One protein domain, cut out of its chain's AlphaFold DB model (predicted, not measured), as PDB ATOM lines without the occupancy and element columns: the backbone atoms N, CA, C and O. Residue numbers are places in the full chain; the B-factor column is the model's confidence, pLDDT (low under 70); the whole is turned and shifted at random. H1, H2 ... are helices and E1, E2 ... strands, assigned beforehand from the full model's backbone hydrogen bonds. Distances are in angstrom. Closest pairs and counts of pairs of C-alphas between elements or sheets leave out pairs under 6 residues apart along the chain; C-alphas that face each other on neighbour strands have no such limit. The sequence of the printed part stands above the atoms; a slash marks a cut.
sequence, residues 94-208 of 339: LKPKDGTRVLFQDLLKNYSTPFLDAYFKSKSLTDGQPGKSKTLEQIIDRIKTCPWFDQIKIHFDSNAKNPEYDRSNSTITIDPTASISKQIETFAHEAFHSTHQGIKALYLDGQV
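This is residues 94 to 208 of the 339 residues of an uncharacterized protein of Candidatus Melainabacteria bacterium (UniProt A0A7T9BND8). A small sheet of three short strands has helices on one face: H4 runs along E3, and H1 lies beside the strands. H2 and H3 pack on H4 and on each other, and a tail, residues 201 to 208, sticks out. The 115 printed residues hold E1, H1, H2, H3, E2, E3, H4 and H5 in that order; the mixed sheet runs E1, E2, E3, and the class is mostly helix. The whole is compact, with a radius of gyration of the C-alphas of 14.6 A and spans of 48 by 34 by 24 A.

Start at E1, residues 101 to 103, antiparallel to E2, residues 153 to 156; N 154 and O 102 are 2.8 A apart. E2 is parallel to E3, residues 171 to 174, with N 174 and O 155 at 2.8 A. H1, residues 104 to 110, is on the sheet at a height of 7.4 A, over none of the strands. H4, residues 180 to 194, is on the same face at a height of 7.9 A, over E3. H2, residues 114 to 124, touches H4, about perpendicular at 83 degrees; C-alphas 115 and 184 are closest, 4.7 A. H3, residues 134 to 145, touches H4's residues 188 to 194 alone, closest at C-alphas 139 and 192, 6.3 A, the same way at a steep tilt of 44 degrees. H2 touches H3, closest at C-alphas 119 and 137, 5.9 A. Every O i to N i+4 pair is within hydrogen-bond range in H2, H3, H4 and H5, residues 199 to 203; in H1, 2 of 3 are.

Find C-alpha 101 at (129.509, 68.444, 65.264), where E1 begins. H2 is 15.6 A long and H3 16.5 A. H4 runs 20.8 A from C-alpha 180 at (137.718, 84.625, 71.530). H5 ends at C-alpha 203, (125.328, 58.242, 93.245).

The C-alphas of Gln 129 and Gln 207 are farthest apart, 48.8 A. The printed part has no cut, and the link E2 to E3 is long. Look for pLDDT under 70 at residue 162 and residues 200 to 208.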
ATOM      1  N   LEU A  94     141.179  73.092  59.402       87.38
ATOM      2  CA  LEU A  94     139.841  73.581  59.094       87.38
ATOM      3  C   LEU A  94     139.328  74.478  60.225       87.38
ATOM      4  O   LEU A  94     139.508  74.181  61.404       87.38
ATOM      5  N   LYS A  95     138.624  75.556  59.878       87.81
ATOM      6  CA  LYS A  95     137.797  76.273  60.855       87.81
ATOM      7  C   LYS A  95     136.419  75.608  60.917       87.81
ATOM      8  O   LYS A  95     135.836  75.361  59.857       87.81
ATOM      9  N   PRO A  96     135.896  75.292  62.113       87.62
ATOM     10  CA  PRO A  96     134.564  74.720  62.233       87.62
ATOM     11  C   PRO A  96     133.510  75.728  61.763       87.62
ATOM     12  O   PRO A  96     133.638  76.931  61.996       87.62
ATOM     13  N   LYS A  97     132.479  75.236  61.071       89.19
ATOM     14  CA  LYS A  97     131.325  76.042  60.651       89.19
ATOM     15  C   LYS A  97     130.225  75.960  61.705       89.19
ATOM     16  O   LYS A  97     130.177  74.994  62.465       89.19
ATOM     17  N   ASP A  98     129.313  76.920  61.694       93.81
ATOM     18  CA  ASP A  98     128.081  76.820  62.474       93.81
ATOM     19  C   ASP A  98     127.304  75.525  62.146       93.81
ATOM     20  O   ASP A  98     127.340  75.035  61.012       93.81
ATOM     21  N   GLY A  99     126.686  74.927  63.163       92.88
ATOM     22  CA  GLY A  99     126.025  73.619  63.127       92.88
ATOM     23  C   GLY A  99     126.965  72.405  63.066       92.88
ATOM     24  O   GLY A  99     126.499  71.263  63.028       92.88
ATOM     25  N   THR A 100     128.288  72.600  63.038       94.69
ATOM     26  CA  THR A 100     129.237  71.480  62.931       94.69
ATOM     27  C   THR A 100     129.300  70.699  64.244       94.69
ATOM     28  O   THR A 100     129.522  71.275  65.307       94.69
ATOM     29  N   ARG A 101     129.199  69.367  64.163       96.25
ATOM     30  CA  ARG A 101     129.509  68.444  65.264       96.25
ATOM     31  C   ARG A 101     130.711  67.590  64.905       96.25
ATOM     32  O   ARG A 101     130.707  66.941  63.863       96.25
ATOM     33  N   VAL A 102     131.708  67.564  65.778       95.88
ATOM     34  CA  VAL A 102     132.921  66.756  65.597       95.88
ATOM     35  C   VAL A 102     133.312  66.066  66.886       95.88
ATOM     36  O   VAL A 102     133.100  66.604  67.970       95.88
ATOM     37  N   LEU A 103     133.909  64.881  66.775       96.56
ATOM     38  CA  LEU A 103     134.554  64.251  67.919       96.56
ATOM     39  C   LEU A 103     135.748  65.099  68.355       96.56
ATOM     40  O   LEU A 103     136.471  65.660  67.526       96.56
ATOM     41  N   PHE A 104     135.981  65.177  69.661       95.62
ATOM     42  CA  PHE A 104     137.069  65.977  70.210       95.62
ATOM     43  C   PHE A 104     138.441  65.477  69.726       95.62
ATOM     44  O   PHE A 104     139.312  66.286  69.407       95.62
ATOM     45  N   GLN A 105     138.605  64.160  69.548       94.44
ATOM     46  CA  GLN A 105     139.810  63.569  68.950       94.44
ATOM     47  C   GLN A 105     140.086  64.061  67.518       94.44
ATOM     48  O   GLN A 105     141.236  64.322  67.161       94.44
ATOM     49  N   ASP A 106     139.037  64.230  66.709       93.69
ATOM     50  CA  ASP A 106     139.157  64.684  65.322       93.69
ATOM     51  C   ASP A 106     139.398  66.190  65.272       93.69
ATOM     52  O   ASP A 106     140.165  66.673  64.433       93.69
ATOM     53  N   LEU A 107     138.795  66.926  66.210       94.19
ATOM     54  CA  LEU A 107     139.024  68.354  66.383       94.19
ATOM     55  C   LEU A 107     140.512  68.645  66.650       94.19
ATOM     56  O   LEU A 107     141.085  69.508  65.985       94.19
ATOM     57  N   LEU A 108     141.156  67.886  67.548       92.62
ATOM     58  CA  LEU A 108     142.581  68.043  67.890       92.62
ATOM     59  C   LEU A 108     143.504  67.978  66.661       92.62
ATOM     60  O   LEU A 108     144.475  68.741  66.565       92.62
ATOM     61  N   LYS A 109     143.191  67.079  65.722       90.12
ATOM     62  CA  LYS A 109     144.009  66.807  64.534       90.12
ATOM     63  C   LYS A 109     143.708  67.780  63.397       90.12
ATOM     64  O   LYS A 109     144.630  68.347  62.813       90.12
ATOM     65  N   ASN A 110     142.425  67.995  63.114       91.56
ATOM     66  CA  ASN A 110     141.988  68.544  61.830       91.56
ATOM     67  C   ASN A 110     141.513  69.999  61.894       91.56
ATOM     68  O   ASN A 110     141.373  70.622  60.840       91.56
ATOM     69  N   TYR A 111     141.272  70.552  63.088       93.00
ATOM     70  CA  TYR A 111     140.633  71.860  63.242       93.00
ATOM     71  C   TYR A 111     141.479  72.877  64.016       93.00
ATOM     72  O   TYR A 111     142.242  72.532  64.920       93.00
ATOM     73  N   SER A 112     141.325  74.149  63.644       92.81
ATOM     74  CA  SER A 112     141.816  75.313  64.388       92.81
ATOM     75  C   SER A 112     140.628  75.971  65.080       92.81
ATOM     76  O   SER A 112     139.631  76.328  64.446       92.81
ATOM     77  N   THR A 113     140.727  76.079  66.401       95.38
ATOM     78  CA  THR A 113     139.739  76.733  67.262       95.38
ATOM     79  C   THR A 113     140.468  77.593  68.285       95.38
ATOM     80  O   THR A 113     141.585  77.239  68.670       95.38
ATOM     81  N   PRO A 114     139.859  78.680  68.792       95.19
ATOM     82  CA  PRO A 114     140.524  79.548  69.762       95.19
ATOM     83  C   PRO A 114     141.086  78.817  70.989       95.19
ATOM     84  O   PRO A 114     142.208  79.090  71.409       95.19
ATOM     85  N   PHE A 115     140.344  77.850  71.535       96.00
ATOM     86  CA  PHE A 115     140.761  77.077  72.708       96.00
ATOM     87  C   PHE A 115     141.841  76.033  72.403       96.00
ATOM     88  O   PHE A 115     142.745  75.851  73.217       96.00
ATOM     89  N   LEU A 116     141.814  75.378  71.235       96.31
ATOM     90  CA  LEU A 116     142.888  74.457  70.854       96.31
ATOM     91  C   LEU A 116     144.167  75.205  70.488       96.31
ATOM     92  O   LEU A 116     145.254  74.785  70.879       96.31
ATOM     93  N   ASP A 117     144.049  76.329  69.786       95.56
ATOM     94  CA  ASP A 117     145.193  77.158  69.421       95.56
ATOM     95  C   ASP A 117     145.850  77.746  70.682       95.56
ATOM     96  O   ASP A 117     147.077  77.717  70.807       95.56
ATOM     97  N   ALA A 118     145.050  78.183  71.666       95.50
ATOM     98  CA  ALA A 118     145.542  78.598  72.980       95.50
ATOM     99  C   ALA A 118     146.235  77.450  73.733       95.50
ATOM    100  O   ALA A 118     147.320  77.646  74.278       95.50
ATOM    101  N   TYR A 119     145.663  76.243  73.714       96.69
ATOM    102  CA  TYR A 119     146.260  75.049  74.315       96.69
ATOM    103  C   TYR A 119     147.614  74.681  73.689       96.69
ATOM    104  O   TYR A 119     148.606  74.515  74.401       96.69
ATOM    105  N   PHE A 120     147.692  74.591  72.357       95.44
ATOM    106  CA  PHE A 120     148.937  74.243  71.666       95.44
ATOM    107  C   PHE A 120     150.002  75.326  71.841       95.44
ATOM    108  O   PHE A 120     151.171  75.006  72.072       95.44
ATOM    109  N   LYS A 121     149.604  76.605  71.800       94.94
ATOM    110  CA  LYS A 121     150.499  77.716  72.125       94.94
ATOM    111  C   LYS A 121     151.009  77.591  73.559       94.94
ATOM    112  O   LYS A 121     152.218  77.624  73.758       94.94
ATOM    113  N   SER A 122     150.127  77.373  74.533       95.94
ATOM    114  CA  SER A 122     150.497  77.204  75.941       95.94
ATOM    115  C   SER A 122     151.522  76.082  76.141       95.94
ATOM    116  O   SER A 122     152.543  76.296  76.796       95.94
ATOM    117  N   LYS A 123     151.324  74.920  75.500       94.62
ATOM    118  CA  LYS A 123     152.263  73.784  75.554       94.62
ATOM    119  C   LYS A 123     153.665  74.118  75.039       94.62
ATOM    120  O   LYS A 123     154.627  73.493  75.472       94.62
ATOM    121  N   SER A 124     153.785  75.084  74.127       95.19
ATOM    122  CA  SER A 124     155.077  75.541  73.594       95.19
ATOM    123  C   SER A 124     155.770  76.605  74.453       95.19
ATOM    124  O   SER A 124     156.942  76.896  74.230       95.19
ATOM    125  N   LEU A 125     155.057  77.187  75.420       92.88
ATOM    126  CA  LEU A 125     155.547  78.256  76.285       92.88
ATOM    127  C   LEU A 125     156.053  77.702  77.624       92.88
ATOM    128  O   LEU A 125     155.554  76.694  78.139       92.88
ATOM    129  N   THR A 126     157.015  78.402  78.220       93.44
ATOM    130  CA  THR A 126     157.485  78.148  79.587       93.44
ATOM    131  C   THR A 126     156.600  78.849  80.614       93.44
ATOM    132  O   THR A 126     155.873  79.795  80.304       93.44
ATOM    133  N   ASP A 127     156.686  78.405  81.865       88.19
ATOM    134  CA  ASP A 127     155.973  79.028  82.980       88.19
ATOM    135  C   ASP A 127     156.287  80.530  83.093       88.19
ATOM    136  O   ASP A 127     157.434  80.953  82.948       88.19
ATOM    137  N   GLY A 128     155.247  81.336  83.324       83.25
ATOM    138  CA  GLY A 128     155.336  82.796  83.444       83.25
ATOM    139  C   GLY A 128     155.270  83.573  82.123       83.25
ATOM    140  O   GLY A 128     155.148  84.797  82.155       83.25
ATOM    141  N   GLN A 129     155.312  82.910  80.963       88.69
ATOM    142  CA  GLN A 129     155.200  83.598  79.673       88.69
ATOM    143  C   GLN A 129     153.748  84.001  79.342       88.69
ATOM    144  O   GLN A 129     152.816  83.253  79.645       88.69
ATOM    145  N   PRO A 130     153.525  85.145  78.662       85.88
ATOM    146  CA  PRO A 130     152.190  85.556  78.232       85.88
ATOM    147  C   PRO A 130     151.501  84.512  77.341       85.88
ATOM    148  O   PRO A 130     152.016  84.134  76.286       85.88
ATOM    149  N   GLY A 131     150.304  84.082  77.744       86.00
ATOM    150  CA  GLY A 131     149.536  83.044  77.051       86.00
ATOM    151  C   GLY A 131     149.863  81.611  77.480       86.00
ATOM    152  O   GLY A 131     149.311  80.680  76.897       86.00
ATOM    153  N   LYS A 132     150.733  81.417  78.483       94.25
ATOM    154  CA  LYS A 132     150.879  80.141  79.191       94.25
ATOM    155  C   LYS A 132     149.689  79.940  80.133       94.25
ATOM    156  O   LYS A 132     149.398  80.809  80.947       94.25
ATOM    157  N   SER A 133     149.060  78.772  80.066       96.31
ATOM    158  CA  SER A 133     147.984  78.339  80.953       96.31
ATOM    159  C   SER A 133     148.151  76.885  81.353       96.31
ATOM    160  O   SER A 133     147.890  75.965  80.577       96.31
ATOM    161  N   LYS A 134     148.554  76.668  82.603       95.94
ATOM    162  CA  LYS A 134     148.592  75.316  83.170       95.94
ATOM    163  C   LYS A 134     147.187  74.746  83.302       95.94
ATOM    164  O   LYS A 134     147.005  73.548  83.112       95.94
ATOM    165  N   THR A 135     146.208  75.604  83.574       95.25
ATOM    166  CA  THR A 135     144.826  75.192  83.802       95.25
ATOM    167  C   THR A 135     144.197  74.627  82.528       95.25
ATOM    168  O   THR A 135     143.712  73.495  82.532       95.25
ATOM    169  N   LEU A 136     144.276  75.351  81.404       96.31
ATOM    170  CA  LEU A 136     143.747  74.876  80.120       96.31
ATOM    171  C   LEU A 136     144.456  73.597  79.649       96.31
ATOM    172  O   LEU A 136     143.812  72.678  79.138       96.31
ATOM    173  N   GLU A 137     145.775  73.521  79.845       96.69
ATOM    174  CA  GLU A 137     146.555  72.318  79.554       96.69
ATOM    175  C   GLU A 137     146.068  71.104  80.348       96.69
ATOM    176  O   GLU A 137     145.778  70.069  79.751       96.69
ATOM    177  N   GLN A 138     145.941  71.239  81.669       95.62
ATOM    178  CA  GLN A 138     145.498  70.157  82.549       95.62
ATOM    179  C   GLN A 138     144.091  69.671  82.202       95.62
ATOM    180  O   GLN A 138     143.851  68.466  82.209       95.62
ATOM    181  N   ILE A 139     143.172  70.578  81.873       95.06
ATOM    182  CA  ILE A 139     141.795  70.223  81.508       95.06
ATOM    183  C   ILE A 139     141.772  69.395  80.221       95.06
ATOM    184  O   ILE A 139     141.185  68.312  80.194       95.06
ATOM    185  N   ILE A 140     142.436  69.872  79.167       95.56
ATOM    186  CA  ILE A 140     142.461  69.177  77.874       95.56
ATOM    187  C   ILE A 140     143.201  67.843  77.981       95.56
ATOM    188  O   ILE A 140     142.752  66.851  77.405       95.56
ATOM    189  N   ASP A 141     144.306  67.787  78.721       92.38
ATOM    190  CA  ASP A 141     145.037  66.537  78.924       92.38
ATOM    191  C   ASP A 141     144.225  65.541  79.755       92.38
ATOM    192  O   ASP A 141     144.162  64.364  79.402       92.38
ATOM    193  N   ARG A 142     143.502  66.007  80.779       90.56
ATOM    194  CA  ARG A 142     142.600  65.153  81.557       90.56
ATOM    195  C   ARG A 142     141.483  64.579  80.693       90.56
ATOM    196  O   ARG A 142     141.240  63.377  80.781       90.56
ATOM    197  N   ILE A 143     140.869  65.383  79.820       91.25
ATOM    198  CA  ILE A 143     139.864  64.895  78.862       91.25
ATOM    199  C   ILE A 143     140.411  63.733  78.027       91.25
ATOM    200  O   ILE A 143     139.731  62.719  77.890       91.25
ATOM    201  N   LYS A 144     141.639  63.846  77.503       88.62
ATOM    202  CA  LYS A 144     142.269  62.785  76.689       88.62
ATOM    203  C   LYS A 144     142.457  61.471  77.442       88.62
ATOM    204  O   LYS A 144     142.506  60.418  76.822       88.62
ATOM    205  N   THR A 145     142.570  61.535  78.767       86.44
ATOM    206  CA  THR A 145     142.729  60.352  79.627       86.44
ATOM    207  C   THR A 145     141.405  59.777  80.135       86.44
ATOM    208  O   THR A 145     141.402  58.712  80.752       86.44
ATOM    209  N   CYS A 146     140.273  60.451  79.900       83.38
ATOM    210  CA  CYS A 146     138.973  59.967  80.352       83.38
ATOM    211  C   CYS A 146     138.573  58.667  79.627       83.38
ATOM    212  O   CYS A 146     138.775  58.555  78.417       83.38
ATOM    213  N   PRO A 147     137.917  57.706  80.313       82.81
ATOM    214  CA  PRO A 147     137.447  56.466  79.687       82.81
ATOM    215  C   PRO A 147     136.472  56.662  78.519       82.81
ATOM    216  O   PRO A 147     136.335  55.773  77.693       82.81
ATOM    217  N   TRP A 148     135.799  57.812  78.463       86.44
ATOM    218  CA  TRP A 148     134.820  58.195  77.441       86.44
ATOM    219  C   TRP A 148     135.359  59.254  76.465       86.44
ATOM    220  O   TRP A 148     134.582  59.943  75.803       86.44
ATOM    221  N   PHE A 149     136.681  59.443  76.396       88.06
ATOM    222  CA  PHE A 149     137.319  60.433  75.520       88.06
ATOM    223  C   PHE A 149     136.865  60.328  74.055       88.06
ATOM    224  O   PHE A 149     136.580  61.342  73.416       88.06
ATOM    225  N   ASP A 150     136.745  59.102  73.551       87.62
ATOM    226  CA  ASP A 150     136.323  58.766  72.188       87.62
ATOM    227  C   ASP A 150     134.861  59.136  71.879       87.62
ATOM    228  O   ASP A 150     134.464  59.185  70.715       87.62
ATOM    229  N   GLN A 151     134.068  59.450  72.906       92.25
ATOM    230  CA  GLN A 151     132.660  59.829  72.784       92.25
ATOM    231  C   GLN A 151     132.432  61.340  72.876       92.25
ATOM    232  O   GLN A 151     131.356  61.806  72.489       92.25
ATOM    233  N   ILE A 152     133.400  62.105  73.393       94.31
ATOM    234  CA  ILE A 152     133.234  63.546  73.603       94.31
ATOM    235  C   ILE A 152     133.147  64.253  72.251       94.31
ATOM    236  O   ILE A 152     134.027  64.128  71.397       94.31
ATOM    237  N   LYS A 153     132.083  65.033  72.074       97.31
ATOM    238  CA  LYS A 153     131.791  65.814  70.870       97.31
ATOM    239  C   LYS A 153     131.851  67.299  71.181       97.31
ATOM    240  O   LYS A 153     131.410  67.733  72.242       97.31
ATOM    241  N   ILE A 154     132.326  68.077  70.217       97.69
ATOM    242  CA  ILE A 154     132.201  69.531  70.207       97.69
ATOM    243  C   ILE A 154     131.158  69.906  69.156       97.69
ATOM    244  O   ILE A 154     131.278  69.522  67.988       97.69
ATOM    245  N   HIS A 155     130.127  70.627  69.583       97.81
ATOM    246  CA  HIS A 155     129.094  71.193  68.726       97.81
ATOM    247  C   HIS A 155     129.297  72.703  68.629       97.81
ATOM    248  O   HIS A 155     129.334  73.386  69.649       97.81
ATOM    249  N   PHE A 156     129.437  73.221  67.415       97.12
ATOM    250  CA  PHE A 156     129.501  74.658  67.165       97.12
ATOM    251  C   PHE A 156     128.107  75.151  66.793       97.12
ATOM    252  O   PHE A 156     127.578  74.710  65.778       97.12
ATOM    253  N   ASP A 157     127.525  76.024  67.610       95.44
ATOM    254  CA  ASP A 157     126.157  76.527  67.435       95.44
ATOM    255  C   ASP A 157     126.081  78.012  67.803       95.44
ATOM    256  O   ASP A 157     126.189  78.373  68.976       95.44
ATOM    257  N   SER A 158     125.869  78.876  66.810       94.56
ATOM    258  CA  SER A 158     125.803  80.330  66.994       94.56
ATOM    259  C   SER A 158     124.585  80.811  67.782       94.56
ATOM    260  O   SER A 158     124.480  81.990  68.108       94.56
ATOM    261  N   ASN A 159     123.626  79.926  68.059       91.00
ATOM    262  CA  ASN A 159     122.436  80.244  68.846       91.00
ATOM    263  C   ASN A 159     122.555  79.777  70.299       91.00
ATOM    264  O   ASN A 159     121.630  80.007  71.086       91.00
ATOM    265  N   ALA A 160     123.661  79.123  70.666       84.88
ATOM    266  CA  ALA A 160     123.881  78.632  72.012       84.88
ATOM    267  C   ALA A 160     123.942  79.796  73.013       84.88
ATOM    268  O   ALA A 160     124.816  80.658  72.954       84.88
ATOM    269  N   LYS A 161     123.008  79.804  73.970       74.81
ATOM    270  CA  LYS A 161     122.976  80.761  75.083       74.81
ATOM    271  C   LYS A 161     123.173  79.999  76.381       74.81
ATOM    272  O   LYS A 161     122.359  79.132  76.680       74.81
ATOM    273  N   ASN A 162     124.219  80.344  77.132       69.31
ATOM    274  CA  ASN A 162     124.628  79.644  78.357       69.31
ATOM    275  C   ASN A 162     124.715  78.118  78.144       69.31
ATOM    276  O   ASN A 162     123.960  77.378  78.773       69.31
ATOM    277  N   PRO A 163     125.541  77.648  77.190       79.81
ATOM    278  CA  PRO A 163     125.636  76.224  76.907       79.81
ATOM    279  C   PRO A 163     126.145  75.470  78.136       79.81
ATOM    280  O   PRO A 163     127.188  75.817  78.672       79.81
ATOM    281  N   GLU A 164     125.430  74.421  78.527       83.06
ATOM    282  CA  GLU A 164     125.874  73.449  79.526       83.06
ATOM    283  C   GLU A 164     126.307  72.154  78.826       83.06
ATOM    284  O   GLU A 164     125.774  71.777  77.774       83.06
ATOM    285  N   TYR A 165     127.252  71.438  79.425       87.75
ATOM    286  CA  TYR A 165     127.709  70.145  78.946       87.75
ATOM    287  C   TYR A 165     126.568  69.122  78.979       87.75
ATOM    288  O   TYR A 165     126.070  68.721  80.040       87.75
ATOM    289  N   ASP A 166     126.207  68.622  77.798       86.50
ATOM    290  CA  ASP A 166     125.194  67.590  77.647       86.50
ATOM    291  C   ASP A 166     125.805  66.211  77.900       86.50
ATOM    292  O   ASP A 166     126.395  65.578  77.018       86.50
ATOM    293  N   ARG A 167     125.614  65.722  79.128       81.75
ATOM    294  CA  ARG A 167     126.076  64.400  79.578       81.75
ATOM    295  C   ARG A 167     125.448  63.237  78.816       81.75
ATOM    296  O   ARG A 167     126.064  62.178  78.762       81.75
ATOM    297  N   SER A 168     124.239  63.400  78.277       80.31
ATOM    298  CA  SER A 168     123.532  62.315  77.580       80.31
ATOM    299  C   SER A 168     124.125  62.085  76.195       80.31
ATOM    300  O   SER A 168     124.214  60.950  75.739       80.31
ATOM    301  N   ASN A 169     124.569  63.165  75.546       86.19
ATOM    302  CA  ASN A 169     125.168  63.125  74.212       86.19
ATOM    303  C   ASN A 169     126.694  63.301  74.217       86.19
ATOM    304  O   ASN A 169     127.293  63.410  73.143       86.19
ATOM    305  N   SER A 170     127.315  63.367  75.398       91.06
ATOM    306  CA  SER A 170     128.737  63.670  75.601       91.06
ATOM    307  C   SER A 170     129.188  64.930  74.849       91.06
ATOM    308  O   SER A 170     130.252  64.941  74.235       91.06
ATOM    309  N   THR A 171     128.366  65.981  74.830       95.19
ATOM    310  CA  THR A 171     128.554  67.129  73.928       95.19
ATOM    311  C   THR A 171     128.863  68.418  74.684       95.19
ATOM    312  O   THR A 171     128.093  68.844  75.540       95.19
ATOM    313  N   ILE A 172     129.970  69.068  74.320       96.25
ATOM    314  CA  ILE A 172     130.291  70.452  74.683       96.25
ATOM    315  C   ILE A 172     129.812  71.350  73.542       96.25
ATOM    316  O   ILE A 172     130.197  71.136  72.390       96.25
ATOM    317  N   THR A 173     128.985  72.350  73.848       96.50
ATOM    318  CA  THR A 173     128.498  73.309  72.847       96.50
ATOM    319  C   THR A 173     129.259  74.625  72.963       96.50
ATOM    320  O   THR A 173     129.375  75.173  74.053       96.50
ATOM    321  N   ILE A 174     129.772  75.132  71.843       96.19
ATOM    322  CA  ILE A 174     130.503  76.400  71.752       96.19
ATOM    323  C   ILE A 174     129.794  77.298  70.742       96.19
ATOM    324  O   ILE A 174     129.535  76.870  69.620       96.19
ATOM    325  N   ASP A 175     129.535  78.550  71.110       93.94
ATOM    326  CA  ASP A 175     129.105  79.576  70.160       93.94
ATOM    327  C   ASP A 175     130.323  80.080  69.360       93.94
ATOM    328  O   ASP A 175     131.192  80.750  69.929       93.94
ATOM    329  N   PRO A 176     130.432  79.782  68.048       93.31
ATOM    330  CA  PRO A 176     131.561  80.224  67.233       93.31
ATOM    331  C   PRO A 176     131.573  81.740  66.972       93.31
ATOM    332  O   PRO A 176     132.592  82.261  66.513       93.31
ATOM    333  N   THR A 177     130.466  82.445  67.233       91.94
ATOM    334  CA  THR A 177     130.323  83.900  67.060       91.94
ATOM    335  C   THR A 177     130.643  84.692  68.326       91.94
ATOM    336  O   THR A 177     130.876  85.900  68.245       91.94
ATOM    337  N   ALA A 178     130.726  84.019  69.479       90.12
ATOM    338  CA  ALA A 178     131.168  84.621  70.728       90.12
ATOM    339  C   ALA A 178     132.617  85.132  70.629       90.12
ATOM    340  O   ALA A 178     133.402  84.703  69.775       90.12
ATOM    341  N   SER A 179     133.003  86.039  71.531       91.69
ATOM    342  CA  SER A 179     134.379  86.540  71.590       91.69
ATOM    343  C   SER A 179     135.386  85.404  71.804       91.69
ATOM    344  O   SER A 179     135.078  84.373  72.403       91.69
ATOM    345  N   ILE A 180     136.627  85.599  71.343       93.38
ATOM    346  CA  ILE A 180     137.718  84.625  71.530       93.38
ATOM    347  C   ILE A 180     137.879  84.262  73.011       93.38
ATOM    348  O   ILE A 180     138.017  83.083  73.330       93.38
ATOM    349  N   SER A 181     137.833  85.257  73.906       93.38
ATOM    350  CA  SER A 181     137.899  85.028  75.351       93.38
ATOM    351  C   SER A 181     136.770  84.114  75.812       93.38
ATOM    352  O   SER A 181     137.042  83.082  76.425       93.38
ATOM    353  N   LYS A 182     135.524  84.411  75.416       91.75
ATOM    354  CA  LYS A 182     134.370  83.632  75.859       91.75
ATOM    355  C   LYS A 182     134.361  82.214  75.297       91.75
ATOM    356  O   LYS A 182     133.963  81.297  76.011       91.75
ATOM    357  N   GLN A 183     134.836  81.998  74.069       94.12
ATOM    358  CA  GLN A 183     134.986  80.649  73.510       94.12
ATOM    359  C   GLN A 183     135.991  79.808  74.309       94.12
ATOM    360  O   GLN A 183     135.745  78.627  74.546       94.12
ATOM    361  N   ILE A 184     137.111  80.405  74.735       95.69
ATOM    362  CA  ILE A 184     138.141  79.727  75.536       95.69
ATOM    363  C   ILE A 184     137.622  79.419  76.947       95.69
ATOM    364  O   ILE A 184     137.757  78.290  77.415       95.69
ATOM    365  N   GLU A 185     137.004  80.403  77.597       94.31
ATOM    366  CA  GLU A 185     136.435  80.295  78.947       94.31
ATOM    367  C   GLU A 185     135.292  79.272  79.007       94.31
ATOM    368  O   GLU A 185     135.336  78.350  79.819       94.31
ATOM    369  N   THR A 186     134.324  79.364  78.086       93.19
ATOM    370  CA  THR A 186     133.205  78.409  77.984       93.19
ATOM    371  C   THR A 186     133.719  77.000  77.722       93.19
ATOM    372  O   THR A 186     133.280  76.050  78.365       93.19
ATOM    373  N   PHE A 187     134.691  76.847  76.813       96.56
ATOM    374  CA  PHE A 187     135.294  75.541  76.590       96.56
ATOM    375  C   PHE A 187     135.929  75.002  77.872       96.56
ATOM    376  O   PHE A 187     135.673  73.854  78.201       96.56
ATOM    377  N   ALA A 188     136.715  75.795  78.609       96.19
ATOM    378  CA  ALA A 188     137.350  75.348  79.848       96.19
ATOM    379  C   ALA A 188     136.328  74.911  80.914       96.19
ATOM    380  O   ALA A 188     136.518  73.867  81.545       96.19
ATOM    381  N   HIS A 189     135.237  75.668  81.069       93.81
ATOM    382  CA  HIS A 189     134.143  75.353  81.986       93.81
ATOM    383  C   HIS A 189     133.478  74.013  81.624       93.81
ATOM    384  O   HIS A 189     133.455  73.073  82.423       93.81
ATOM    385  N   GLU A 190     133.005  73.870  80.386       94.50
ATOM    386  CA  GLU A 190     132.275  72.668  79.967       94.50
ATOM    387  C   GLU A 190     133.183  71.444  79.811       94.50
ATOM    388  O   GLU A 190     132.790  70.305  80.088       94.50
ATOM    389  N   ALA A 191     134.441  71.666  79.434       94.38
ATOM    390  CA  ALA A 191     135.474  70.646  79.434       94.38
ATOM    391  C   ALA A 191     135.685  70.068  80.836       94.38
ATOM    392  O   ALA A 191     135.771  68.844  80.972       94.38
ATOM    393  N   PHE A 192     135.694  70.900  81.883       92.81
ATOM    394  CA  PHE A 192     135.764  70.420  83.261       92.81
ATOM    395  C   PHE A 192     134.598  69.473  83.579       92.81
ATOM    396  O   PHE A 192     134.826  68.361  84.073       92.81
ATOM    397  N   HIS A 193     133.362  69.848  83.232       87.00
ATOM    398  CA  HIS A 193     132.183  68.989  83.421       87.00
ATOM    399  C   HIS A 193     132.282  67.672  82.657       87.00
ATOM    400  O   HIS A 193     131.912  66.621  83.194       87.00
ATOM    401  N   SER A 194     132.842  67.703  81.446       88.19
ATOM    402  CA  SER A 194     133.030  66.501  80.629       88.19
ATOM    403  C   SER A 194     133.952  65.470  81.283       88.19
ATOM    404  O   SER A 194     133.758  64.273  81.094       88.19
ATOM    405  N   THR A 195     134.884  65.887  82.148       86.38
ATOM    406  CA  THR A 195     135.758  64.960  82.896       86.38
ATOM    407  C   THR A 195     135.061  64.248  84.068       86.38
ATOM    408  O   THR A 195     135.688  63.444  84.760       86.38
ATOM    409  N   HIS A 196     133.756  64.477  84.268       82.06
ATOM    410  CA  HIS A 196     132.980  63.984  85.412       82.06
ATOM    411  C   HIS A 196     131.644  63.300  85.026       82.06
ATOM    412  O   HIS A 196     130.707  63.250  85.830       82.06
ATOM    413  N   GLN A 197     131.537  62.750  83.808       73.56
ATOM    414  CA  GLN A 197     130.296  62.175  83.258       73.56
ATOM    415  C   GLN A 197     129.675  61.061  84.136       73.56
ATOM    416  O   GLN A 197     128.452  61.002  84.276       73.56
ATOM    417  N   GLY A 198     130.493  60.239  84.806       70.88
ATOM    418  CA  GLY A 198     130.048  59.073  85.592       70.88
ATOM    419  C   GLY A 198     129.387  59.354  86.953       70.88
ATOM    420  O   GLY A 198     128.903  58.429  87.601       70.88
ATOM    421  N   ILE A 199     129.329  60.607  87.416       71.75
ATOM    422  CA  ILE A 199     128.889  60.916  88.793       71.75
ATOM    423  C   ILE A 199     127.410  60.607  89.037       71.75
ATOM    424  O   ILE A 199     127.050  60.180  90.130       71.75
ATOM    425  N   LYS A 200     126.543  60.792  88.035       66.62
ATOM    426  CA  LYS A 200     125.122  60.446  88.189       66.62
ATOM    427  C   LYS A 200     124.953  58.940  88.406       66.62
ATOM    428  O   LYS A 200     124.315  58.544  89.377       66.62
ATOM    429  N   ALA A 201     125.600  58.138  87.563       67.75
ATOM    430  CA  ALA A 201     125.558  56.686  87.664       67.75
ATOM    431  C   ALA A 201     126.075  56.199  89.028       67.75
ATOM    432  O   ALA A 201     125.477  55.320  89.638       67.75
ATOM    433  N   LEU A 202     127.137  56.829  89.543       67.69
ATOM    434  CA  LEU A 202     127.743  56.459  90.822       67.69
ATOM    435  C   LEU A 202     126.834  56.711  92.038       67.69
ATOM    436  O   LEU A 202     126.868  55.926  92.980       67.69
ATOM    437  N   TYR A 203     126.062  57.804  92.046       63.72
ATOM    438  CA  TYR A 203     125.328  58.242  93.245       63.72
ATOM    439  C   TYR A 203     123.811  58.109  93.170       63.72
ATOM    440  O   TYR A 203     123.164  58.104  94.217       63.72
ATOM    441  N   LEU A 204     123.234  58.062  91.968       59.62
ATOM    442  CA  LEU A 204     121.786  57.990  91.784       59.62
ATOM    443  C   LEU A 204     121.330  56.659  91.196       59.62
ATOM    444  O   LEU A 204     120.323  56.132  91.657       59.62
ATOM    445  N   ASP A 205     122.085  56.107  90.243       62.09
ATOM    446  CA  ASP A 205     121.682  54.902  89.504       62.09
ATOM    447  C   ASP A 205     122.338  53.608  90.054       62.09
ATOM    448  O   ASP A 205     122.128  52.522  89.518       62.09
ATOM    449  N   GLY A 206     123.139  53.717  91.122       62.75
ATOM    450  CA  GLY A 206     123.809  52.600  91.798       62.75
ATOM    451  C   GLY A 206     122.986  51.956  92.924       62.75
ATOM    452  O   GLY A 206     121.893  52.399  93.258       62.75
ATOM    453  N   GLN A 207     123.546  50.919  93.565       51.72
ATOM    454  CA  GLN A 207     122.887  50.183  94.664       51.72
ATOM    455  C   GLN A 207     122.597  51.037  95.910       51.72
ATOM    456  O   GLN A 207     121.725  50.691  96.704       51.72
ATOM    457  N   VAL A 208     123.327  52.141  96.093       52.56
ATOM    458  CA  VAL A 208     123.102  53.108  97.170       52.56
ATOM    459  C   VAL A 208     122.826  54.467  96.541       52.56
ATOM    460  O   VAL A 208     123.742  55.152  96.089       52.56
TER     461      VAL A 208